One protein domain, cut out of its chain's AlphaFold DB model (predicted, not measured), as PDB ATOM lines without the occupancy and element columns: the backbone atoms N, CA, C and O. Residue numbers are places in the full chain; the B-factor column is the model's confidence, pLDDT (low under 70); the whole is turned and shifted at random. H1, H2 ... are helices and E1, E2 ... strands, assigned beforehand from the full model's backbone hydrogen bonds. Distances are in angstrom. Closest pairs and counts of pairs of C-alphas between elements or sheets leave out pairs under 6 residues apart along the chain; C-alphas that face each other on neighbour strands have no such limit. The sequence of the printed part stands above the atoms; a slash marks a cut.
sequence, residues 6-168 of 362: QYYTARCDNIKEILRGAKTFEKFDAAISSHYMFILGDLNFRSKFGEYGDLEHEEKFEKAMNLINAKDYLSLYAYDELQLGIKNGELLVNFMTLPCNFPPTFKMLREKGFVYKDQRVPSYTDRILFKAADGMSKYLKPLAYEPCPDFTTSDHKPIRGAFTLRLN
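Overview. This is residues 6 to 168 of the 362 residues of a protein of Craspedostauros australis (UniProt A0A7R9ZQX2). What shape do these atoms make? Two strand pairs, E1 with E2 and E3 with E4, lie only partly face to face, with H1 and H4 beyond E1 and E2 on the side away from E3 and E4. H2 lies at one end of the longest axis, next to H3, and a long stretch, residues 88 to 125, winds from H4 to E2. What is the make-up? The printed part has 163 residues, with four named helices and four named strands in the order H1 E1 H2 H3 H4 E2 E3 E4; the class is mixed, helices and strands, with under half of the residues in named elements. Both two-strand sheets are antiparallel, and the whole is compact, with a radius of gyration of the C-alphas of 16.8 A and spans of 49 by 33 by 27 A.

Arrangement. Which helices meet? H1, residues 6 to 21, is close but not clearly touching H4, residues 81 to 87: their closest C-alphas, Tyr 8 and Glu 81, are 7.7 A apart, at a steep tilt of 61 degrees, the same way. H2, residues 57 to 69, touches H3, residues 73 to 77, with residues 64 to 68 alone; the closest C-alphas, Leu 67 and Leu 76, are 6.2 A apart. In H1, H2, H3 and H4 every O i to N i+4 pair is within hydrogen-bond range. How do the strands pair? E1, residues 36 to 42, is antiparallel to E2, residues 126 to 132, at 170 degrees, with N 39 and O 129 at 2.9 A; residues 96 to 97 also pair antiparallel with residues 129 to 130 of E2. E3, residues 140 to 147, and E4, residues 159 to 165, form an antiparallel hairpin at 166 degrees, with N 143 and O 162 at 2.7 A. How near are the two sheets? The closest C-alphas of E2 and E4, Asp 126 and Ile 159, are 6.8 A apart.

Along the chain. Where does H1 run? It begins at C-alpha 6, (212.570, -96.178, 48.811), and is 22.1 A long. How long are the other longer elements? E1 spans 20.5 A, H2 18.1 A, E2 20.8 A, E3 20.9 A and E4 19.6 A; E3 bends by 52 degrees at residue 143. Where does E4 end? At C-alpha 165, (192.021, -66.762, 39.206).

Size, cuts and confidence. How large is it? The two C-alphas farthest apart, Glu 56 and Asn 168, are 51.8 A apart, and the printed part has no cut. Which links are long? H1 to E1, E1 to H2, H4 to E2 and E3 to E4. Where is confidence low? Residues 25 to 27 are under 70, while the mean pLDDT of the printed part is 93.5.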
ATOM      1  N   GLN A   6     213.298 -95.353  49.778       94.19
ATOM      2  CA  GLN A   6     212.570 -96.178  48.811       94.19
ATOM      3  C   GLN A   6     211.107 -95.734  48.648       94.19
ATOM      4  O   GLN A   6     210.579 -95.704  47.537       94.19
ATOM      5  N   TYR A   7     210.438 -95.376  49.748       95.06
ATOM      6  CA  TYR A   7     209.042 -94.943  49.710       95.06
ATOM      7  C   TYR A   7     208.900 -93.510  49.208       95.06
ATOM      8  O   TYR A   7     207.903 -93.198  48.560       95.06
ATOM      9  N   TYR A   8     209.879 -92.650  49.489       95.94
ATOM     10  CA  TYR A   8     209.954 -91.319  48.901       95.94
ATOM     11  C   TYR A   8     210.072 -91.400  47.374       95.94
ATOM     12  O   TYR A   8     209.233 -90.845  46.665       95.94
ATOM     13  N   THR A   9     211.019 -92.194  46.871       96.00
ATOM     14  CA  THR A   9     211.190 -92.443  45.433       96.00
ATOM     15  C   THR A   9     209.914 -93.006  44.811       96.00
ATOM     16  O   THR A   9     209.448 -92.491  43.796       96.00
ATOM     17  N   ALA A  10     209.268 -93.976  45.469       96.75
ATOM     18  CA  ALA A  10     207.996 -94.523  45.002       96.75
ATOM     19  C   ALA A  10     206.886 -93.459  44.899       96.75
ATOM     20  O   ALA A  10     206.141 -93.457  43.920       96.75
ATOM     21  N   ARG A  11     206.783 -92.523  45.857       96.94
ATOM     22  CA  ARG A  11     205.824 -91.402  45.788       96.94
ATOM     23  C   ARG A  11     206.121 -90.470  44.612       96.94
ATOM     24  O   ARG A  11     205.199 -90.089  43.887       96.94
ATOM     25  N   CYS A  12     207.391 -90.139  44.389       96.50
ATOM     26  CA  CYS A  12     207.822 -89.337  43.242       96.50
ATOM     27  C   CYS A  12     207.471 -90.011  41.906       96.50
ATOM     28  O   CYS A  12     206.965 -89.353  40.992       96.50
ATOM     29  N   ASP A  13     207.682 -91.323  41.801       95.56
ATOM     30  CA  ASP A  13     207.351 -92.101  40.605       95.56
ATOM     31  C   ASP A  13     205.840 -92.252  40.410       95.56
ATOM     32  O   ASP A  13     205.346 -92.122  39.292       95.56
ATOM     33  N   ASN A  14     205.070 -92.436  41.486       95.81
ATOM     34  CA  ASN A  14     203.608 -92.469  41.408       95.81
ATOM     35  C   ASN A  14     203.041 -91.160  40.853       95.81
ATOM     36  O   ASN A  14     202.164 -91.198  39.993       95.81
ATOM     37  N   ILE A  15     203.564 -90.005  41.275       96.00
ATOM     38  CA  ILE A  15     203.158 -88.708  40.716       96.00
ATOM     39  C   ILE A  15     203.463 -88.635  39.218       96.00
ATOM     40  O   ILE A  15     202.608 -88.208  38.439       96.00
ATOM     41  N   LYS A  16     204.651 -89.078  38.801       94.44
ATOM     42  CA  LYS A  16     205.033 -89.120  37.385       94.44
ATOM     43  C   LYS A  16     204.074 -89.994  36.569       94.44
ATOM     44  O   LYS A  16     203.621 -89.564  35.509       94.44
ATOM     45  N   GLU A  17     203.728 -91.178  37.066       94.44
ATOM     46  CA  GLU A  17     202.800 -92.086  36.381       94.44
ATOM     47  C   GLU A  17     201.362 -91.551  36.352       94.44
ATOM     48  O   GLU A  17     200.681 -91.698  35.339       94.44
ATOM     49  N   ILE A  18     200.912 -90.845  37.395       94.06
ATOM     50  CA  ILE A  18     199.618 -90.141  37.384       94.06
ATOM     51  C   ILE A  18     199.597 -89.073  36.284       94.06
ATOM     52  O   ILE A  18     198.642 -89.010  35.510       94.06
ATOM     53  N   LEU A  19     200.651 -88.256  36.177       93.19
ATOM     54  CA  LEU A  19     200.759 -87.228  35.135       93.19
ATOM     55  C   LEU A  19     200.812 -87.835  33.729       93.19
ATOM     56  O   LEU A  19     200.201 -87.295  32.808       93.19
ATOM     57  N   ARG A  20     201.501 -88.969  33.570       91.38
ATOM     58  CA  ARG A  20     201.571 -89.723  32.313       91.38
ATOM     59  C   ARG A  20     200.231 -90.343  31.920       91.38
ATOM     60  O   ARG A  20     199.883 -90.344  30.744       91.38
ATOM     61  N   GLY A  21     199.500 -90.895  32.886       89.75
ATOM     62  CA  GLY A  21     198.212 -91.558  32.669       89.75
ATOM     63  C   GLY A  21     197.027 -90.599  32.535       89.75
ATOM     64  O   GLY A  21     195.937 -91.017  32.136       89.75
ATOM     65  N   ALA A  22     197.214 -89.320  32.866       87.94
ATOM     66  CA  ALA A  22     196.177 -88.309  32.756       87.94
ATOM     67  C   ALA A  22     195.770 -88.094  31.289       87.94
ATOM     68  O   ALA A  22     196.594 -87.850  30.410       87.94
ATOM     69  N   LYS A  23     194.462 -88.157  31.020       81.12
ATOM     70  CA  LYS A  23     193.919 -87.896  29.685       81.12
ATOM     71  C   LYS A  23     193.978 -86.402  29.392       81.12
ATOM     72  O   LYS A  23     193.286 -85.613  30.030       81.12
ATOM     73  N   THR A  24     194.767 -86.034  28.395       75.56
ATOM     74  CA  THR A  24     194.924 -84.661  27.916       75.56
ATOM     75  C   THR A  24     194.505 -84.540  26.456       75.56
ATOM     76  O   THR A  24     194.302 -85.532  25.750       75.56
ATOM     77  N   PHE A  25     194.379 -83.300  25.992       65.81
ATOM     78  CA  PHE A  25     194.238 -83.017  24.572       65.81
ATOM     79  C   PHE A  25     195.543 -83.372  23.827       65.81
ATOM     80  O   PHE A  25     196.624 -83.120  24.351       65.81
ATOM     81  N   GLU A  26     195.459 -83.978  22.634       64.12
ATOM     82  CA  GLU A  26     196.612 -84.354  21.780       64.12
ATOM     83  C   GLU A  26     197.738 -85.167  22.470       64.12
ATOM     84  O   GLU A  26     198.872 -85.167  21.997       64.12
ATOM     85  N   LYS A  27     197.447 -85.898  23.563       69.75
ATOM     86  CA  LYS A  27     198.454 -86.613  24.381       69.75
ATOM     87  C   LYS A  27     199.564 -85.694  24.926       69.75
ATOM     88  O   LYS A  27     200.691 -86.134  25.150       69.75
ATOM     89  N   PHE A  28     199.258 -84.418  25.151       79.69
ATOM     90  CA  PHE A  28     200.176 -83.502  25.819       79.69
ATOM     91  C   PHE A  28     200.506 -83.949  27.243       79.69
ATOM     92  O   PHE A  28     199.691 -84.564  27.926       79.69
ATOM     93  N   ASP A  29     201.673 -83.541  27.734       87.94
ATOM     94  CA  ASP A  29     202.002 -83.652  29.151       87.94
ATOM     95  C   ASP A  29     200.990 -82.860  29.996       87.94
ATOM     96  O   ASP A  29     200.854 -81.636  29.859       87.94
ATOM     97  N   ALA A  30     200.286 -83.563  30.887       89.00
ATOM     98  CA  ALA A  30     199.308 -82.968  31.788       89.00
ATOM     99  C   ALA A  30     199.916 -81.838  32.617       89.00
ATOM    100  O   ALA A  30     199.296 -80.790  32.749       89.00
ATOM    101  N   ALA A  31     201.164 -81.974  33.069       90.88
ATOM    102  CA  ALA A  31     201.830 -80.959  33.881       90.88
ATOM    103  C   ALA A  31     202.039 -79.614  33.155       90.88
ATOM    104  O   ALA A  31     202.463 -78.638  33.784       90.88
ATOM    105  N   ILE A  32     201.814 -79.555  31.838       88.69
ATOM    106  CA  ILE A  32     202.138 -78.411  30.978       88.69
ATOM    107  C   ILE A  32     200.909 -77.878  30.229       88.69
ATOM    108  O   ILE A  32     200.865 -76.689  29.927       88.69
ATOM    109  N   SER A  33     199.908 -78.713  29.952       84.62
ATOM    110  CA  SER A  33     198.821 -78.410  29.007       84.62
ATOM    111  C   SER A  33     197.797 -77.361  29.459       84.62
ATOM    112  O   SER A  33     196.991 -76.918  28.647       84.62
ATOM    113  N   SER A  34     197.790 -76.973  30.736       87.62
ATOM    114  CA  SER A  34     196.782 -76.072  31.317       87.62
ATOM    115  C   SER A  34     197.378 -74.721  31.720       87.62
ATOM    116  O   SER A  34     198.482 -74.669  32.263       87.62
ATOM    117  N   HIS A  35     196.622 -73.625  31.548       88.44
ATOM    118  CA  HIS A  35     197.013 -72.297  32.066       88.44
ATOM    119  C   HIS A  35     197.142 -72.279  33.582       88.44
ATOM    120  O   HIS A  35     198.058 -71.662  34.119       88.44
ATOM    121  N   TYR A  36     196.237 -72.978  34.263       91.50
ATOM    122  CA  TYR A  36     196.274 -73.181  35.701       91.50
ATOM    123  C   TYR A  36     196.056 -74.659  35.984       91.50
ATOM    124  O   TYR A  36     195.112 -75.258  35.470       91.50
ATOM    125  N   MET A  37     196.920 -75.244  36.803       93.50
ATOM    126  CA  MET A  37     196.807 -76.633  37.224       93.50
ATOM    127  C   MET A  37     196.822 -76.713  38.741       93.50
ATOM    128  O   MET A  37     197.623 -76.040  39.385       93.50
ATOM    129  N   PHE A  38     195.971 -77.577  39.283       95.88
ATOM    130  CA  PHE A  38     195.944 -77.932  40.693       95.88
ATOM    131  C   PHE A  38     196.170 -79.435  40.840       95.88
ATOM    132  O   PHE A  38     195.596 -80.225  40.093       95.88
ATOM    133  N   ILE A  39     196.997 -79.820  41.809       96.12
ATOM    134  CA  ILE A  39     197.186 -81.208  42.242       96.12
ATOM    135  C   ILE A  39     196.870 -81.237  43.728       96.12
ATOM    136  O   ILE A  39     197.425 -80.448  44.487       96.12
ATOM    137  N   LEU A  40     195.968 -82.118  44.149       96.75
ATOM    138  CA  LEU A  40     195.601 -82.238  45.552       96.75
ATOM    139  C   LEU A  40     195.281 -83.674  45.951       96.75
ATOM    140  O   LEU A  40     194.901 -84.487  45.110       96.75
ATOM    141  N   GLY A  41     195.405 -83.952  47.245       96.50
ATOM    142  CA  GLY A  41     195.046 -85.233  47.850       96.50
ATOM    143  C   GLY A  41     195.987 -85.622  48.985       96.50
ATOM    144  O   GLY A  41     196.825 -84.822  49.407       96.50
ATOM    145  N   ASP A  42     195.853 -86.865  49.445       97.25
ATOM    146  CA  ASP A  42     196.865 -87.528  50.269       97.25
ATOM    147  C   ASP A  42     198.032 -87.940  49.364       97.25
ATOM    148  O   ASP A  42     197.991 -88.963  48.680       97.25
ATOM    149  N   LEU A  43     199.067 -87.103  49.332       96.75
ATOM    150  CA  LEU A  43     200.303 -87.376  48.599       96.75
ATOM    151  C   LEU A  43     201.288 -88.204  49.434       96.75
ATOM    152  O   LEU A  43     202.298 -88.680  48.921       96.75
ATOM    153  N   ASN A  44     200.986 -88.381  50.724       96.88
ATOM    154  CA  ASN A  44     201.664 -89.262  51.666       96.88
ATOM    155  C   ASN A  44     203.160 -88.981  51.913       96.88
ATOM    156  O   ASN A  44     203.859 -89.835  52.467       96.88
ATOM    157  N   PHE A  45     203.656 -87.801  51.527       97.31
ATOM    158  CA  PHE A  45     204.997 -87.324  51.881       97.31
ATOM    159  C   PHE A  45     205.104 -87.038  53.379       97.31
ATOM    160  O   PHE A  45     204.107 -86.724  54.038       97.31
ATOM    161  N   ARG A  46     206.308 -87.216  53.923       95.81
ATOM    162  CA  ARG A  46     206.563 -87.263  55.367       95.81
ATOM    163  C   ARG A  46     207.467 -86.132  55.833       95.81
ATOM    164  O   ARG A  46     208.111 -85.464  55.029       95.81
ATOM    165  N   SER A  47     207.518 -85.940  57.145       95.12
ATOM    166  CA  SER A  47     208.521 -85.090  57.792       95.12
ATOM    167  C   SER A  47     209.846 -85.862  57.897       95.12
ATOM    168  O   SER A  47     209.954 -86.805  58.683       95.12
ATOM    169  N   LYS A  48     210.849 -85.487  57.097       92.62
ATOM    170  CA  LYS A  48     212.197 -86.073  57.071       92.62
ATOM    171  C   LYS A  48     213.121 -85.318  58.032       92.62
ATOM    172  O   LYS A  48     213.716 -84.305  57.678       92.62
ATOM    173  N   PHE A  49     213.254 -85.823  59.256       91.12
ATOM    174  CA  PHE A  49     214.210 -85.305  60.239       91.12
ATOM    175  C   PHE A  49     215.573 -85.993  60.079       91.12
ATOM    176  O   PHE A  49     215.722 -87.138  60.500       91.12
ATOM    177  N   GLY A  50     216.561 -85.292  59.512       84.56
ATOM    178  CA  GLY A  50     217.887 -85.863  59.217       84.56
ATOM    179  C   GLY A  50     217.894 -86.758  57.974       84.56
ATOM    180  O   GLY A  50     216.896 -86.819  57.252       84.56
ATOM    181  N   GLU A  51     219.004 -87.441  57.696       85.94
ATOM    182  CA  GLU A  51     219.039 -88.458  56.645       85.94
ATOM    183  C   GLU A  51     218.297 -89.730  57.070       85.94
ATOM    184  O   GLU A  51     218.005 -89.980  58.244       85.94
ATOM    185  N   TYR A  52     217.897 -90.531  56.080       79.88
ATOM    186  CA  TYR A  52     217.147 -91.748  56.358       79.88
ATOM    187  C   TYR A  52     218.013 -92.744  57.135       79.88
ATOM    188  O   TYR A  52     219.003 -93.246  56.618       79.88
ATOM    189  N   GLY A  53     217.584 -93.061  58.357       77.62
ATOM    190  CA  GLY A  53     218.301 -93.965  59.258       77.62
ATOM    191  C   GLY A  53     219.147 -93.258  60.318       77.62
ATOM    192  O   GLY A  53     219.650 -93.940  61.202       77.62
ATOM    193  N   ASP A  54     219.249 -91.925  60.290       84.75
ATOM    194  CA  ASP A  54     220.051 -91.167  61.267       84.75
ATOM    195  C   ASP A  54     219.458 -91.161  62.678       84.75
ATOM    196  O   ASP A  54     220.177 -90.992  63.657       84.75
ATOM    197  N   LEU A  55     218.133 -91.265  62.772       88.00
ATOM    198  CA  LEU A  55     217.389 -91.143  64.019       88.00
ATOM    199  C   LEU A  55     216.436 -92.321  64.173       88.00
ATOM    200  O   LEU A  55     215.820 -92.768  63.193       88.00
ATOM    201  N   GLU A  56     216.240 -92.747  65.416       92.19
ATOM    202  CA  GLU A  56     215.179 -93.682  65.766       92.19
ATOM    203  C   GLU A  56     213.798 -93.015  65.675       92.19
ATOM    204  O   GLU A  56     213.653 -91.788  65.592       92.19
ATOM    205  N   HIS A  57     212.750 -93.832  65.615       92.38
ATOM    206  CA  HIS A  57     211.375 -93.354  65.446       92.38
ATOM    207  C   HIS A  57     210.934 -92.432  66.591       92.38
ATOM    208  O   HIS A  57     210.372 -91.363  66.343       92.38
ATOM    209  N   GLU A  58     211.235 -92.816  67.829       94.81
ATOM    210  CA  GLU A  58     210.889 -92.078  69.043       94.81
ATOM    211  C   GLU A  58     211.520 -90.681  69.046       94.81
ATOM    212  O   GLU A  58     210.835 -89.700  69.331       94.81
ATOM    213  N   GLU A  59     212.784 -90.563  68.627       94.94
ATOM    214  CA  GLU A  59     213.491 -89.279  68.537       94.94
ATOM    215  C   GLU A  59     212.869 -88.347  67.490       94.94
ATOM    216  O   GLU A  59     212.725 -87.141  67.715       94.94
ATOM    217  N   LYS A  60     212.476 -88.885  66.326       95.38
ATOM    218  CA  LYS A  60     211.781 -88.101  65.288       95.38
ATOM    219  C   LYS A  60     210.417 -87.636  65.777       95.38
ATOM    220  O   LYS A  60     210.041 -86.485  65.547       95.38
ATOM    221  N   PHE A  61     209.678 -88.526  66.438       96.50
ATOM    222  CA  PHE A  61     208.370 -88.212  66.995       96.50
ATOM    223  C   PHE A  61     208.479 -87.116  68.058       96.50
ATOM    224  O   PHE A  61     207.744 -86.132  67.990       96.50
ATOM    225  N   GLU A  62     209.436 -87.225  68.980       97.12
ATOM    226  CA  GLU A  62     209.689 -86.216  70.009       97.12
ATOM    227  C   GLU A  62     210.056 -84.859  69.393       97.12
ATOM    228  O   GLU A  62     209.455 -83.840  69.743       97.12
ATOM    229  N   LYS A  63     210.968 -84.828  68.412       97.00
ATOM    230  CA  LYS A  63     211.322 -83.596  67.683       97.00
ATOM    231  C   LYS A  63     210.105 -82.947  67.025       97.00
ATOM    232  O   LYS A  63     209.905 -81.739  67.170       97.00
ATOM    233  N   ALA A  64     209.274 -83.732  66.339       97.62
ATOM    234  CA  ALA A  64     208.046 -83.237  65.727       97.62
ATOM    235  C   ALA A  64     207.082 -82.668  66.778       97.62
ATOM    236  O   ALA A  64     206.577 -81.557  66.615       97.62
ATOM    237  N   MET A  65     206.860 -83.394  67.876       98.25
ATOM    238  CA  MET A  65     205.969 -82.965  68.954       98.25
ATOM    239  C   MET A  65     206.470 -81.703  69.659       98.25
ATOM    240  O   MET A  65     205.659 -80.830  69.960       98.25
ATOM    241  N   ASN A  66     207.781 -81.549  69.857       98.31
ATOM    242  CA  ASN A  66     208.371 -80.336  70.424       98.31
ATOM    243  C   ASN A  66     208.073 -79.106  69.555       98.31
ATOM    244  O   ASN A  66     207.624 -78.083  70.076       98.31
ATOM    245  N   LEU A  67     208.228 -79.220  68.231       98.44
ATOM    246  CA  LEU A  67     207.880 -78.145  67.294       98.44
ATOM    247  C   LEU A  67     206.370 -77.861  67.274       98.44
ATOM    248  O   LEU A  67     205.958 -76.701  67.287       98.44
ATOM    249  N   ILE A  68     205.531 -78.900  67.306       98.19
ATOM    250  CA  ILE A  68     204.066 -78.764  67.346       98.19
ATOM    251  C   ILE A  68     203.610 -78.049  68.623       98.19
ATOM    252  O   ILE A  68     202.790 -77.130  68.547       98.19
ATOM    253  N   ASN A  69     204.154 -78.436  69.778       98.06
ATOM    254  CA  ASN A  69     203.841 -77.848  71.081       98.06
ATOM    255  C   ASN A  69     204.296 -76.384  71.161       98.06
ATOM    256  O   ASN A  69     203.576 -75.542  71.697       98.06
ATOM    257  N   ALA A  70     205.448 -76.068  70.561       98.31
ATOM    258  CA  ALA A  70     205.936 -74.699  70.401       98.31
ATOM    259  C   ALA A  70     205.156 -73.886  69.347       98.31
ATOM    260  O   ALA A  70     205.360 -72.678  69.237       98.31
ATOM    261  N   LYS A  71     204.259 -74.526  68.582       98.25
ATOM    262  CA  LYS A  71     203.574 -73.962  67.405       98.25
ATOM    263  C   LYS A  71     204.541 -73.449  66.332       98.25
ATOM    264  O   LYS A  71     204.188 -72.579  65.536       98.25
ATOM    265  N   ASP A  72     205.748 -74.008  66.286       98.19
ATOM    266  CA  ASP A  72     206.767 -73.691  65.289       98.19
ATOM    267  C   ASP A  72     206.579 -74.552  64.030       98.19
ATOM    268  O   ASP A  72     207.361 -75.448  63.693       98.19
ATOM    269  N   TYR A  73     205.467 -74.298  63.339       98.19
ATOM    270  CA  TYR A  73     205.095 -75.044  62.137       98.19
ATOM    271  C   TYR A  73     206.000 -74.727  60.946       98.19
ATOM    272  O   TYR A  73     206.157 -75.576  60.074       98.19
ATOM    273  N   LEU A  74     206.617 -73.542  60.920       96.44
ATOM    274  CA  LEU A  74     207.555 -73.150  59.869       96.44
ATOM    275  C   LEU A  74     208.827 -73.996  59.924       96.44
ATOM    276  O   LEU A  74     209.220 -74.553  58.898       96.44
ATOM    277  N   SER A  75     209.431 -74.147  61.107       96.88
ATOM    278  CA  SER A  75     210.593 -75.027  61.271       96.88
ATOM    279  C   SER A  75     210.230 -76.485  61.004       96.88
ATOM    280  O   SER A  75     210.989 -77.191  60.346       96.88
ATOM    281  N   LEU A  76     209.046 -76.938  61.435       97.81
ATOM    282  CA  LEU A  76     208.564 -78.288  61.128       97.81
ATOM    283  C   LEU A  76     208.398 -78.515  59.619       97.81
ATOM    284  O   LEU A  76     208.815 -79.542  59.092       97.81
ATOM    285  N   TYR A  77     207.818 -77.543  58.919       97.00
ATOM    286  CA  TYR A  77     207.612 -77.586  57.475       97.00
ATOM    287  C   TYR A  77     208.927 -77.598  56.682       97.00
ATOM    288  O   TYR A  77     208.959 -78.114  55.570       97.00
ATOM    289  N   ALA A  78     210.030 -77.100  57.247       95.94
ATOM    290  CA  ALA A  78     211.343 -77.169  56.606       95.94
ATOM    291  C   ALA A  78     211.865 -78.612  56.433       95.94
ATOM    292  O   ALA A  78     212.755 -78.841  55.616       95.94
ATOM    293  N   TYR A  79     211.299 -79.574  57.172       96.06
ATOM    294  CA  TYR A  79     211.590 -81.004  57.056       96.06
ATOM    295  C   TYR A  79     210.621 -81.746  56.115       96.06
ATOM    296  O   TYR A  79     210.683 -82.968  56.010       96.06
ATOM    297  N   ASP A  80     209.695 -81.060  55.444       96.94
ATOM    298  CA  ASP A  80     208.688 -81.689  54.584       96.94
ATOM    299  C   ASP A  80     209.297 -82.242  53.281       96.94
ATOM    300  O   ASP A  80     209.775 -81.491  52.430       96.94
ATOM    301  N   GLU A  81     209.230 -83.564  53.084       96.69
ATOM    302  CA  GLU A  81     209.805 -84.241  51.910       96.69
ATOM    303  C   GLU A  81     209.271 -83.698  50.577       96.69
ATOM    304  O   GLU A  81     210.025 -83.590  49.614       96.69
ATOM    305  N   LEU A  82     207.978 -83.362  50.494       97.56
ATOM    306  CA  LEU A  82     207.383 -82.871  49.248       97.56
ATOM    307  C   LEU A  82     207.951 -81.504  48.867       97.56
ATOM    308  O   LEU A  82     208.312 -81.278  47.712       97.56
ATOM    309  N   GLN A  83     208.015 -80.580  49.825       96.31
ATOM    310  CA  GLN A  83     208.556 -79.247  49.602       96.31
ATOM    311  C   GLN A  83     210.043 -79.301  49.243       96.31
ATOM    312  O   GLN A  83     210.462 -78.601  48.317       96.31
ATOM    313  N   LEU A  84     210.815 -80.157  49.916       95.75
ATOM    314  CA  LEU A  84     212.221 -80.387  49.592       95.75
ATOM    315  C   LEU A  84     212.380 -80.977  48.186       95.75
ATOM    316  O   LEU A  84     213.140 -80.434  47.385       95.75
ATOM    317  N   GLY A  85     211.601 -82.003  47.837       96.38
ATOM    318  CA  GLY A  85     211.633 -82.624  46.513       96.38
ATOM    319  C   GLY A  85     211.292 -81.654  45.380       96.38
ATOM    320  O   GLY A  85     211.963 -81.639  44.347       96.38
ATOM    321  N   ILE A  86     210.292 -80.788  45.574       96.88
ATOM    322  CA  ILE A  86     209.956 -79.729  44.607       96.88
ATOM    323  C   ILE A  86     211.108 -78.730  44.481       96.88
ATOM    324  O   ILE A  86     211.499 -78.379  43.366       96.88
ATOM    325  N   LYS A  87     211.671 -78.281  45.610       94.88
ATOM    326  CA  LYS A  87     212.788 -77.323  45.639       94.88
ATOM    327  C   LYS A  87     214.031 -77.872  44.934       94.88
ATOM    328  O   LYS A  87     214.713 -77.115  44.246       94.88
ATOM    329  N   ASN A  88     214.292 -79.166  45.074       95.12
ATOM    330  CA  ASN A  88     215.414 -79.860  44.443       95.12
ATOM    331  C   ASN A  88     215.148 -80.233  42.973       95.12
ATOM    332  O   ASN A  88     216.048 -80.703  42.282       95.12
ATOM    333  N   GLY A  89     213.926 -80.020  42.472       95.06
ATOM    334  CA  GLY A  89     213.545 -80.342  41.097       95.06
ATOM    335  C   GLY A  89     213.330 -81.834  40.830       95.06
ATOM    336  O   GLY A  89     213.357 -82.265  39.677       95.06
ATOM    337  N   GLU A  90     213.104 -82.624  41.878       95.44
ATOM    338  CA  GLU A  90     212.962 -84.081  41.807       95.44
ATOM    339  C   GLU A  90     211.571 -84.515  41.321       95.44
ATOM    340  O   GLU A  90     211.416 -85.604  40.760       95.44
ATOM    341  N   LEU A  91     210.563 -83.659  41.513       96.44
ATOM    342  CA  LEU A  91     209.187 -83.820  41.050       96.44
ATOM    343  C   LEU A  91     208.474 -82.467  40.954       96.44
ATOM    344  O   LEU A  91     208.861 -81.503  41.608       96.44
ATOM    345  N   LEU A  92     207.383 -82.428  40.181       96.25
ATOM    346  CA  LEU A  92     206.463 -81.288  40.096       96.25
ATOM    347  C   LEU A  92     207.173 -79.934  39.904       96.25
ATOM    348  O   LEU A  92     206.797 -78.923  40.493       96.25
ATOM    349  N   VAL A  93     208.183 -79.891  39.035       94.31
ATOM    350  CA  VAL A  93     208.897 -78.658  38.692       94.31
ATOM    351  C   VAL A  93     207.917 -77.579  38.225       94.31
ATOM    352  O   VAL A  93     207.021 -77.821  37.410       94.31
ATOM    353  N   ASN A  94     208.122 -76.364  38.743       93.12
ATOM    354  CA  ASN A  94     207.272 -75.179  38.586       93.12
ATOM    355  C   ASN A  94     205.909 -75.234  39.295       93.12
ATOM    356  O   ASN A  94     205.148 -74.272  39.183       93.12
ATOM    357  N   PHE A  95     205.582 -76.305  40.018       96.06
ATOM    358  CA  PHE A  95     204.470 -76.265  40.961       96.06
ATOM    359  C   PHE A  95     204.888 -75.571  42.247       96.06
ATOM    360  O   PHE A  95     206.042 -75.597  42.667       96.06
ATOM    361  N   MET A  96     203.899 -74.963  42.882       94.25
ATOM    362  CA  MET A  96     204.009 -74.342  44.185       94.25
ATOM    363  C   MET A  96     203.096 -75.073  45.158       94.25
ATOM    364  O   MET A  96     202.011 -75.534  44.807       94.25
ATOM    365  N   THR A  97     203.525 -75.130  46.407       93.88
ATOM    366  CA  THR A  97     202.711 -75.548  47.543       93.88
ATOM    367  C   THR A  97     202.897 -74.501  48.629       93.88
ATOM    368  O   THR A  97     203.984 -73.937  48.765       93.88
ATOM    369  N   LEU A  98     201.825 -74.166  49.343       94.88
ATOM    370  CA  LEU A  98     201.920 -73.167  50.399       94.88
ATOM    371  C   LEU A  98     202.562 -73.765  51.652       94.88
ATOM    372  O   LEU A  98     202.338 -74.947  51.935       94.88
ATOM    373  N   PRO A  99     203.319 -72.956  52.418       94.31
ATOM    374  CA  PRO A  99     203.785 -73.359  53.733       94.31
ATOM    375  C   PRO A  99     202.624 -73.798  54.621       94.31
ATOM    376  O   PRO A  99     201.594 -73.122  54.702       94.31
ATOM    377  N   CYS A 100     202.792 -74.932  55.294       95.94
ATOM    378  CA  CYS A 100     201.824 -75.409  56.270       95.94
ATOM    379  C   CYS A 100     202.035 -74.662  57.594       95.94
ATOM    380  O   CYS A 100     202.766 -75.116  58.467       95.94
ATOM    381  N   ASN A 101     201.385 -73.507  57.749       96.12
ATOM    382  CA  ASN A 101     201.431 -72.693  58.975       96.12
ATOM    383  C   ASN A 101     200.453 -73.200  60.053       96.12
ATOM    384  O   ASN A 101     199.814 -72.417  60.755       96.12
ATOM    385  N   PHE A 102     200.272 -74.514  60.132       97.38
ATOM    386  CA  PHE A 102     199.275 -75.186  60.958       97.38
ATOM    387  C   PHE A 102     199.768 -76.591  61.337       97.38
ATOM    388  O   PHE A 102     200.716 -77.061  60.720       97.38
ATOM    389  N   PRO A 103     199.160 -77.290  62.315       97.81
ATOM    390  CA  PRO A 103     199.631 -78.611  62.737       97.81
ATOM    391  C   PRO A 103     199.548 -79.680  61.628       97.81
ATOM    392  O   PRO A 103     198.605 -79.656  60.834       97.81
ATOM    393  N   PRO A 104     200.463 -80.669  61.596       98.00
ATOM    394  CA  PRO A 104     200.401 -81.789  60.657       98.00
ATOM    395  C   PRO A 104     199.051 -82.504  60.608       98.00
ATOM    396  O   PRO A 104     198.390 -82.698  61.630       98.00
ATOM    397  N   THR A 105     198.657 -82.939  59.413       97.38
ATOM    398  CA  THR A 105     197.320 -83.490  59.145       97.38
ATOM    399  C   THR A 105     197.244 -85.002  59.295       97.38
ATOM    400  O   THR A 105     196.159 -85.556  59.150       97.38
ATOM    401  N   PHE A 106     198.346 -85.660  59.654       97.31
ATOM    402  CA  PHE A 106     198.443 -87.102  59.862       97.31
ATOM    403  C   PHE A 106     199.539 -87.419  60.896       97.31
ATOM    404  O   PHE A 106     200.541 -86.716  60.938       97.31
ATOM    405  N   LYS A 107     199.443 -88.444  61.755       96.50
ATOM    406  CA  LYS A 107     198.369 -89.435  61.959       96.50
ATOM    407  C   LYS A 107     197.686 -89.204  63.306       96.50
ATOM    408  O   LYS A 107     198.350 -89.225  64.339       96.50
ATOM    409  N   MET A 108     196.369 -89.029  63.315       94.94
ATOM    410  CA  MET A 108     195.630 -88.595  64.507       94.94
ATOM    411  C   MET A 108     194.687 -89.643  65.108       94.94
ATOM    412  O   MET A 108     194.300 -90.638  64.481       94.94
ATOM    413  N   LEU A 109     194.306 -89.403  66.363       96.50
ATOM    414  CA  LEU A 109     193.105 -89.958  66.973       96.50
ATOM    415  C   LEU A 109     191.850 -89.372  66.309       96.50
ATOM    416  O   LEU A 109     191.836 -88.252  65.798       96.50
ATOM    417  N   ARG A 110     190.781 -90.172  66.297       96.00
ATOM    418  CA  ARG A 110     189.491 -89.835  65.676       96.00
ATOM    419  C   ARG A 110     188.640 -88.986  66.622       96.00
ATOM    420  O   ARG A 110     187.572 -89.394  67.066       96.00
ATOM    421  N   GLU A 111     189.160 -87.815  66.961       93.75
ATOM    422  CA  GLU A 111     188.570 -86.881  67.921       93.75
ATOM    423  C   GLU A 111     188.796 -85.420  67.503       93.75
ATOM    424  O   GLU A 111     189.405 -85.148  66.462       93.75
ATOM    425  N   LYS A 112     188.229 -84.471  68.259       90.38
ATOM    426  CA  LYS A 112     188.338 -83.036  67.955       90.38
ATOM    427  C   LYS A 112     189.765 -82.538  68.186       90.38
ATOM    428  O   LYS A 112     190.390 -82.895  69.176       90.38
ATOM    429  N   GLY A 113     190.238 -81.648  67.313       91.56
ATOM    430  CA  GLY A 113     191.579 -81.066  67.418       91.56
ATOM    431  C   GLY A 113     192.685 -81.984  66.890       91.56
ATOM    432  O   GLY A 113     192.424 -82.905  66.117       91.56
ATOM    433  N   PHE A 114     193.928 -81.692  67.274       95.44
ATOM    434  CA  PHE A 114     195.130 -82.367  66.778       95.44
ATOM    435  C   PHE A 114     195.760 -83.208  67.883       95.44
ATOM    436  O   PHE A 114     196.587 -82.720  68.648       95.44
ATOM    437  N   VAL A 115     195.349 -84.473  67.967       96.00
ATOM    438  CA  VAL A 115     195.912 -85.430  68.924       96.00
ATOM    439  C   VAL A 115     196.543 -86.578  68.152       96.00
ATOM    440  O   VAL A 115     195.858 -87.319  67.446       96.00
ATOM    441  N   TYR A 116     197.869 -86.672  68.228       97.50
ATOM    442  CA  TYR A 116     198.669 -87.561  67.388       97.50
ATOM    443  C   TYR A 116     198.800 -88.959  67.984       97.50
ATOM    444  O   TYR A 116     198.915 -89.130  69.195       97.50
ATOM    445  N   LYS A 117     198.814 -89.963  67.106       96.25
ATOM    446  CA  LYS A 117     199.212 -91.329  67.449       96.25
ATOM    447  C   LYS A 117     200.715 -91.466  67.243       96.25
ATOM    448  O   LYS A 117     201.208 -91.149  66.164       96.25
ATOM    449  N   ASP A 118     201.401 -92.022  68.228       94.62
ATOM    450  CA  ASP A 118     202.845 -92.290  68.208       94.62
ATOM    451  C   ASP A 118     203.294 -93.279  67.123       94.62
ATOM    452  O   ASP A 118     204.459 -93.317  66.764       94.62
ATOM    453  N   GLN A 119     202.374 -94.027  66.518       94.50
ATOM    454  CA  GLN A 119     202.641 -94.999  65.448       94.50
ATOM    455  C   GLN A 119     203.330 -94.411  64.204       94.50
ATOM    456  O   GLN A 119     203.852 -95.164  63.373       94.50
ATOM    457  N   ARG A 120     203.227 -93.095  63.990       93.69
ATOM    458  CA  ARG A 120     203.825 -92.371  62.861       93.69
ATOM    459  C   ARG A 120     204.262 -90.988  63.312       93.69
ATOM    460  O   ARG A 120     203.576 -90.352  64.106       93.69
ATOM    461  N   VAL A 121     205.351 -90.503  62.728       95.94
ATOM    462  CA  VAL A 121     205.787 -89.122  62.923       95.94
ATOM    463  C   VAL A 121     204.750 -88.169  62.304       95.94
ATOM    464  O   VAL A 121     204.365 -88.367  61.142       95.94
ATOM    465  N   PRO A 122     204.284 -87.137  63.035       97.62
ATOM    466  CA  PRO A 122     203.374 -86.128  62.501       97.62
ATOM    467  C   PRO A 122     203.866 -85.540  61.167       97.62
ATOM    468  O   PRO A 122     204.989 -85.043  61.072       97.62
ATOM    469  N   SER A 123     203.039 -85.622  60.122       97.62
ATOM    470  CA  SER A 123     203.402 -85.282  58.736       97.62
ATOM    471  C   SER A 123     202.284 -84.551  57.978       97.62
ATOM    472  O   SER A 123     201.097 -84.751  58.249       97.62
ATOM    473  N   TYR A 124     202.662 -83.718  57.003       97.88
ATOM    474  CA  TYR A 124     201.747 -83.001  56.103       97.88
ATOM    475  C   TYR A 124     201.426 -83.832  54.851       97.88
ATOM    476  O   TYR A 124     201.820 -83.487  53.735       97.88
ATOM    477  N   THR A 125     200.721 -84.946  55.041       97.38
ATOM    478  CA  THR A 125     200.410 -85.896  53.958       97.38
ATOM    479  C   THR A 125     199.391 -85.352  52.960       97.38
ATOM    480  O   THR A 125     199.458 -85.664  51.772       97.38
ATOM    481  N   ASP A 126     198.469 -84.516  53.434       97.81
ATOM    482  CA  ASP A 126     197.368 -83.956  52.653       97.81
ATOM    483  C   ASP A 126     197.764 -82.577  52.133       97.81
ATOM    484  O   ASP A 126     198.072 -81.682  52.923       97.81
ATOM    485  N   ARG A 127     197.806 -82.398  50.807       97.62
ATOM    486  CA  ARG A 127     198.398 -81.203  50.184       97.62
ATOM    487  C   ARG A 127     197.580 -80.680  49.021       97.62
ATOM    488  O   ARG A 127     196.917 -81.439  48.323       97.62
ATOM    489  N   ILE A 128     197.664 -79.366  48.813       98.06
ATOM    490  CA  ILE A 128     197.216 -78.696  47.590       98.06
ATOM    491  C   ILE A 128     198.437 -78.012  46.981       98.06
ATOM    492  O   ILE A 128     199.151 -77.248  47.640       98.06
ATOM    493  N   LEU A 129     198.669 -78.307  45.713       97.56
ATOM    494  CA  LEU A 129     199.681 -77.700  44.879       97.56
ATOM    495  C   LEU A 129     199.008 -77.034  43.702       97.56
ATOM    496  O   LEU A 129     197.946 -77.460  43.244       97.56
ATOM    497  N   PHE A 130     199.655 -76.003  43.195       96.94
ATOM    498  CA  PHE A 130     199.156 -75.252  42.068       96.94
ATOM    499  C   PHE A 130     200.297 -74.755  41.196       96.94
ATOM    500  O   PHE A 130     201.419 -74.539  41.653       96.94
ATOM    501  N   LYS A 131     199.999 -74.566  39.921       94.94
ATOM    502  CA  LYS A 131     200.911 -74.024  38.924       94.94
ATOM    503  C   LYS A 131     200.128 -73.111  37.997       94.94
ATOM    504  O   LYS A 131     199.002 -73.427  37.623       94.94
ATOM    505  N   ALA A 132     200.751 -72.007  37.608       92.88
ATOM    506  CA  ALA A 132     200.321 -71.208  36.471       92.88
ATOM    507  C   ALA A 132     201.305 -71.414  35.310       92.88
ATOM    508  O   ALA A 132     202.490 -71.678  35.540       92.88
ATOM    509  N   ALA A 133     200.829 -71.291  34.074       90.44
ATOM    510  CA  ALA A 133     201.681 -71.271  32.892       90.44
ATOM    511  C   ALA A 133     202.671 -70.088  32.930       90.44
ATOM    512  O   ALA A 133     202.535 -69.164  33.742       90.44
ATOM    513  N   ASP A 134     203.695 -70.130  32.067       88.12
ATOM    514  CA  ASP A 134     204.753 -69.109  32.041       88.12
ATOM    515  C   ASP A 134     204.140 -67.697  31.974       88.12
ATOM    516  O   ASP A 134     203.172 -67.460  31.264       88.12
ATOM    517  N   GLY A 135     204.649 -66.752  32.765       86.19
ATOM    518  CA  GLY A 135     204.140 -65.371  32.799       86.19
ATOM    519  C   GLY A 135     202.761 -65.152  33.448       86.19
ATOM    520  O   GLY A 135     202.398 -63.995  33.675       86.19
ATOM    521  N   MET A 136     202.022 -66.204  33.820       87.62
ATOM    522  CA  MET A 136     200.651 -66.089  34.344       87.62
ATOM    523  C   MET A 136     200.542 -66.144  35.876       87.62
ATOM    524  O   MET A 136     199.461 -65.931  36.419       87.62
ATOM    525  N   SER A 137     201.637 -66.365  36.612       89.81
ATOM    526  CA  SER A 137     201.611 -66.538  38.079       89.81
ATOM    527  C   SER A 137     200.941 -65.386  38.836       89.81
ATOM    528  O   SER A 137     200.280 -65.615  39.840       89.81
ATOM    529  N   LYS A 138     201.035 -64.145  38.337       87.81
ATOM    530  CA  LYS A 138     200.394 -62.963  38.951       87.81
ATOM    531  C   LYS A 138     198.856 -63.011  38.959       87.81
ATOM    532  O   LYS A 138     198.224 -62.250  39.694       87.81
ATOM    533  N   TYR A 139     198.265 -63.871  38.133       89.38
ATOM    534  CA  TYR A 139     196.820 -64.038  37.974       89.38
ATOM    535  C   TYR A 139     196.235 -65.170  38.822       89.38
ATOM    536  O   TYR A 139     195.015 -65.307  38.874       89.38
ATOM    537  N   LEU A 140     197.082 -65.954  39.491       93.50
ATOM    538  CA  LEU A 140     196.693 -67.001  40.426       93.50
ATOM    539  C   LEU A 140     197.184 -66.607  41.815       93.50
ATOM    540  O   LEU A 140     198.381 -66.651  42.095       93.50
ATOM    541  N   LYS A 141     196.256 -66.207  42.686       94.75
ATOM    542  CA  LYS A 141     196.583 -65.820  44.062       94.75
ATOM    543  C   LYS A 141     195.875 -66.732  45.056       94.75
ATOM    544  O   LYS A 141     194.662 -66.904  44.943       94.75
ATOM    545  N   PRO A 142     196.592 -67.296  46.033       95.88
ATOM    546  CA  PRO A 142     195.956 -67.981  47.142       95.88
ATOM    547  C   PRO A 142     195.240 -66.983  48.056       95.88
ATOM    548  O   PRO A 142     195.721 -65.876  48.288       95.88
ATOM    549  N   LEU A 143     194.097 -67.403  48.581       96.50
ATOM    550  CA  LEU A 143     193.292 -66.692  49.574       96.50
ATOM    551  C   LEU A 143     193.288 -67.408  50.924       96.50
ATOM    552  O   LEU A 143     193.277 -66.753  51.959       96.50
ATOM    553  N   ALA A 144     193.279 -68.742  50.913       96.50
ATOM    554  CA  ALA A 144     193.282 -69.556  52.122       96.50
ATOM    555  C   ALA A 144     194.022 -70.872  51.880       96.50
ATOM    556  O   ALA A 144     193.987 -71.406  50.768       96.50
ATOM    557  N   TYR A 145     194.663 -71.385  52.928       97.38
ATOM    558  CA  TYR A 145     195.265 -72.715  52.983       97.38
ATOM    559  C   TYR A 145     195.364 -73.145  54.444       97.38
ATOM    560  O   TYR A 145     196.242 -72.688  55.173       97.38
ATOM    561  N   GLU A 146     194.403 -73.943  54.892       96.56
ATOM    562  CA  GLU A 146     194.192 -74.191  56.319       96.56
ATOM    563  C   GLU A 146     193.569 -75.568  56.583       96.56
ATOM    564  O   GLU A 146     192.903 -76.125  55.698       96.56
ATOM    565  N   PRO A 147     193.772 -76.136  57.784       95.69
ATOM    566  CA  PRO A 147     193.195 -77.413  58.155       95.69
ATOM    567  C   PRO A 147     191.753 -77.241  58.640       95.69
ATOM    568  O   PRO A 147     191.346 -76.181  59.117       95.69
ATOM    569  N   CYS A 148     190.998 -78.330  58.602       94.94
ATOM    570  CA  CYS A 148     189.635 -78.417  59.108       94.94
ATOM    571  C   CYS A 148     189.606 -79.324  60.361       94.94
ATOM    572  O   CYS A 148     189.309 -80.517  60.243       94.94
ATOM    573  N   PRO A 149     189.932 -78.805  61.565       92.62
ATOM    574  CA  PRO A 149     190.129 -79.617  62.776       92.62
ATOM    575  C   PRO A 149     188.846 -80.253  63.333       92.62
ATOM    576  O   PRO A 149     188.921 -81.214  64.102       92.62
ATOM    577  N   ASP A 150     187.680 -79.739  62.939       93.50
ATOM    578  CA  ASP A 150     186.376 -80.193  63.428       93.50
ATOM    579  C   ASP A 150     185.951 -81.556  62.860       93.50
ATOM    580  O   ASP A 150     185.038 -82.190  63.389       93.50
ATOM    581  N   PHE A 151     186.622 -82.045  61.812       92.94
ATOM    582  CA  PHE A 151     186.369 -83.372  61.255       92.94
ATOM    583  C   PHE A 151     187.084 -84.439  62.086       92.94
ATOM    584  O   PHE A 151     188.308 -84.430  62.220       92.94
ATOM    585  N   THR A 152     186.324 -85.384  62.641       95.31
ATOM    586  CA  THR A 152     186.836 -86.375  63.606       95.31
ATOM    587  C   THR A 152     186.727 -87.823  63.131       95.31
ATOM    588  O   THR A 152     187.141 -88.731  63.838       95.31
ATOM    589  N   THR A 153     186.181 -88.072  61.939       95.81
ATOM    590  CA  THR A 153     185.897 -89.431  61.443       95.81
ATOM    591  C   THR A 153     187.126 -90.167  60.903       95.81
ATOM    592  O   THR A 153     187.106 -91.393  60.789       95.81
ATOM    593  N   SER A 154     188.203 -89.442  60.595       96.62
ATOM    594  CA  SER A 154     189.442 -89.960  60.011       96.62
ATOM    595  C   SER A 154     190.640 -89.725  60.936       96.62
ATOM    596  O   SER A 154     190.600 -88.876  61.826       96.62
ATOM    597  N   ASP A 155     191.709 -90.492  60.730       96.44
ATOM    598  CA  ASP A 155     193.042 -90.210  61.276       96.44
ATOM    599  C   ASP A 155     193.812 -89.153  60.464       96.44
ATOM    600  O   ASP A 155     194.937 -88.804  60.827       96.44
ATOM    601  N   HIS A 156     193.180 -88.620  59.416       97.56
ATOM    602  CA  HIS A 156     193.581 -87.412  58.707       97.56
ATOM    603  C   HIS A 156     192.679 -86.228  59.071       97.56
ATOM    604  O   HIS A 156     191.474 -86.403  59.293       97.56
ATOM    605  N   LYS A 157     193.229 -85.008  59.055       96.44
ATOM    606  CA  LYS A 157     192.421 -83.776  59.028       96.44
ATOM    607  C   LYS A 157     192.360 -83.232  57.605       96.44
ATOM    608  O   LYS A 157     193.416 -83.013  57.015       96.44
ATOM    609  N   PRO A 158     191.159 -82.975  57.053       96.25
ATOM    610  CA  PRO A 158     191.044 -82.326  55.758       96.25
ATOM    611  C   PRO A 158     191.758 -80.978  55.758       96.25
ATOM    612  O   PRO A 158     191.781 -80.279  56.771       96.25
ATOM    613  N   ILE A 159     192.267 -80.594  54.595       96.62
ATOM    614  CA  ILE A 159     192.722 -79.234  54.328       96.62
ATOM    615  C   ILE A 159     191.820 -78.598  53.281       96.62
ATOM    616  O   ILE A 159     191.269 -79.285  52.416       96.62
ATOM    617  N   ARG A 160     191.679 -77.278  53.343       96.50
ATOM    618  CA  ARG A 160     190.999 -76.499  52.310       96.50
ATOM    619  C   ARG A 160     191.927 -75.436  51.753       96.50
ATOM    620  O   ARG A 160     192.739 -74.863  52.475       96.50
ATOM    621  N   GLY A 161     191.773 -75.169  50.461       96.81
ATOM    622  CA  GLY A 161     192.455 -74.093  49.761       96.81
ATOM    623  C   GLY A 161     191.448 -73.234  49.008       96.81
ATOM    624  O   GLY A 161     190.516 -73.767  48.409       96.81
ATOM    625  N   ALA A 162     191.638 -71.921  49.030       97.31
ATOM    626  CA  ALA A 162     190.864 -70.976  48.228       97.31
ATOM    627  C   ALA A 162     191.820 -70.141  47.380       97.31
ATOM    628  O   ALA A 162     192.878 -69.743  47.866       97.31
ATOM    629  N   PHE A 163     191.458 -69.871  46.126       97.12
ATOM    630  CA  PHE A 163     192.311 -69.171  45.167       97.12
ATOM    631  C   PHE A 163     191.478 -68.214  44.315       97.12
ATOM    632  O   PHE A 163     190.375 -68.559  43.896       97.12
ATOM    633  N   THR A 164     192.019 -67.037  44.009       95.50
ATOM    634  CA  THR A 164     191.503 -66.184  42.931       95.50
ATOM    635  C   THR A 164     192.261 -66.459  41.649       95.50
ATOM    636  O   THR A 164     193.496 -66.496  41.655       95.50
ATOM    637  N   LEU A 165     191.516 -66.564  40.556       90.94
ATOM    638  CA  LEU A 165     192.021 -66.762  39.206       90.94
ATOM    639  C   LEU A 165     191.517 -65.629  38.315       90.94
ATOM    640  O   LEU A 165     190.330 -65.302  38.349       90.94
ATOM    641  N   ARG A 166     192.394 -65.056  37.488       85.12
ATOM    642  CA  ARG A 166     191.980 -64.172  36.391       85.12
ATOM    643  C   ARG A 166     191.975 -64.955  35.081       85.12
ATOM    644  O   ARG A 166     193.007 -65.477  34.664       85.12
ATOM    645  N   LEU A 167     190.808 -65.046  34.451       80.44
ATOM    646  CA  LEU A 167     190.633 -65.706  33.155       80.44
ATOM    647  C   LEU A 167     191.042 -64.776  32.010       80.44
ATOM    648  O   LEU A 167     190.951 -63.558  32.154       80.44
ATOM    649  N   ASN A 168     191.431 -65.348  30.867       70.00
ATOM    650  CA  ASN A 168     191.952 -64.607  29.710       70.00
ATOM    651  C   ASN A 168     191.003 -63.511  29.199       70.00
ATOM    652  O   ASN A 168     191.456 -62.403  28.925       70.00
TER     653      ASN A 168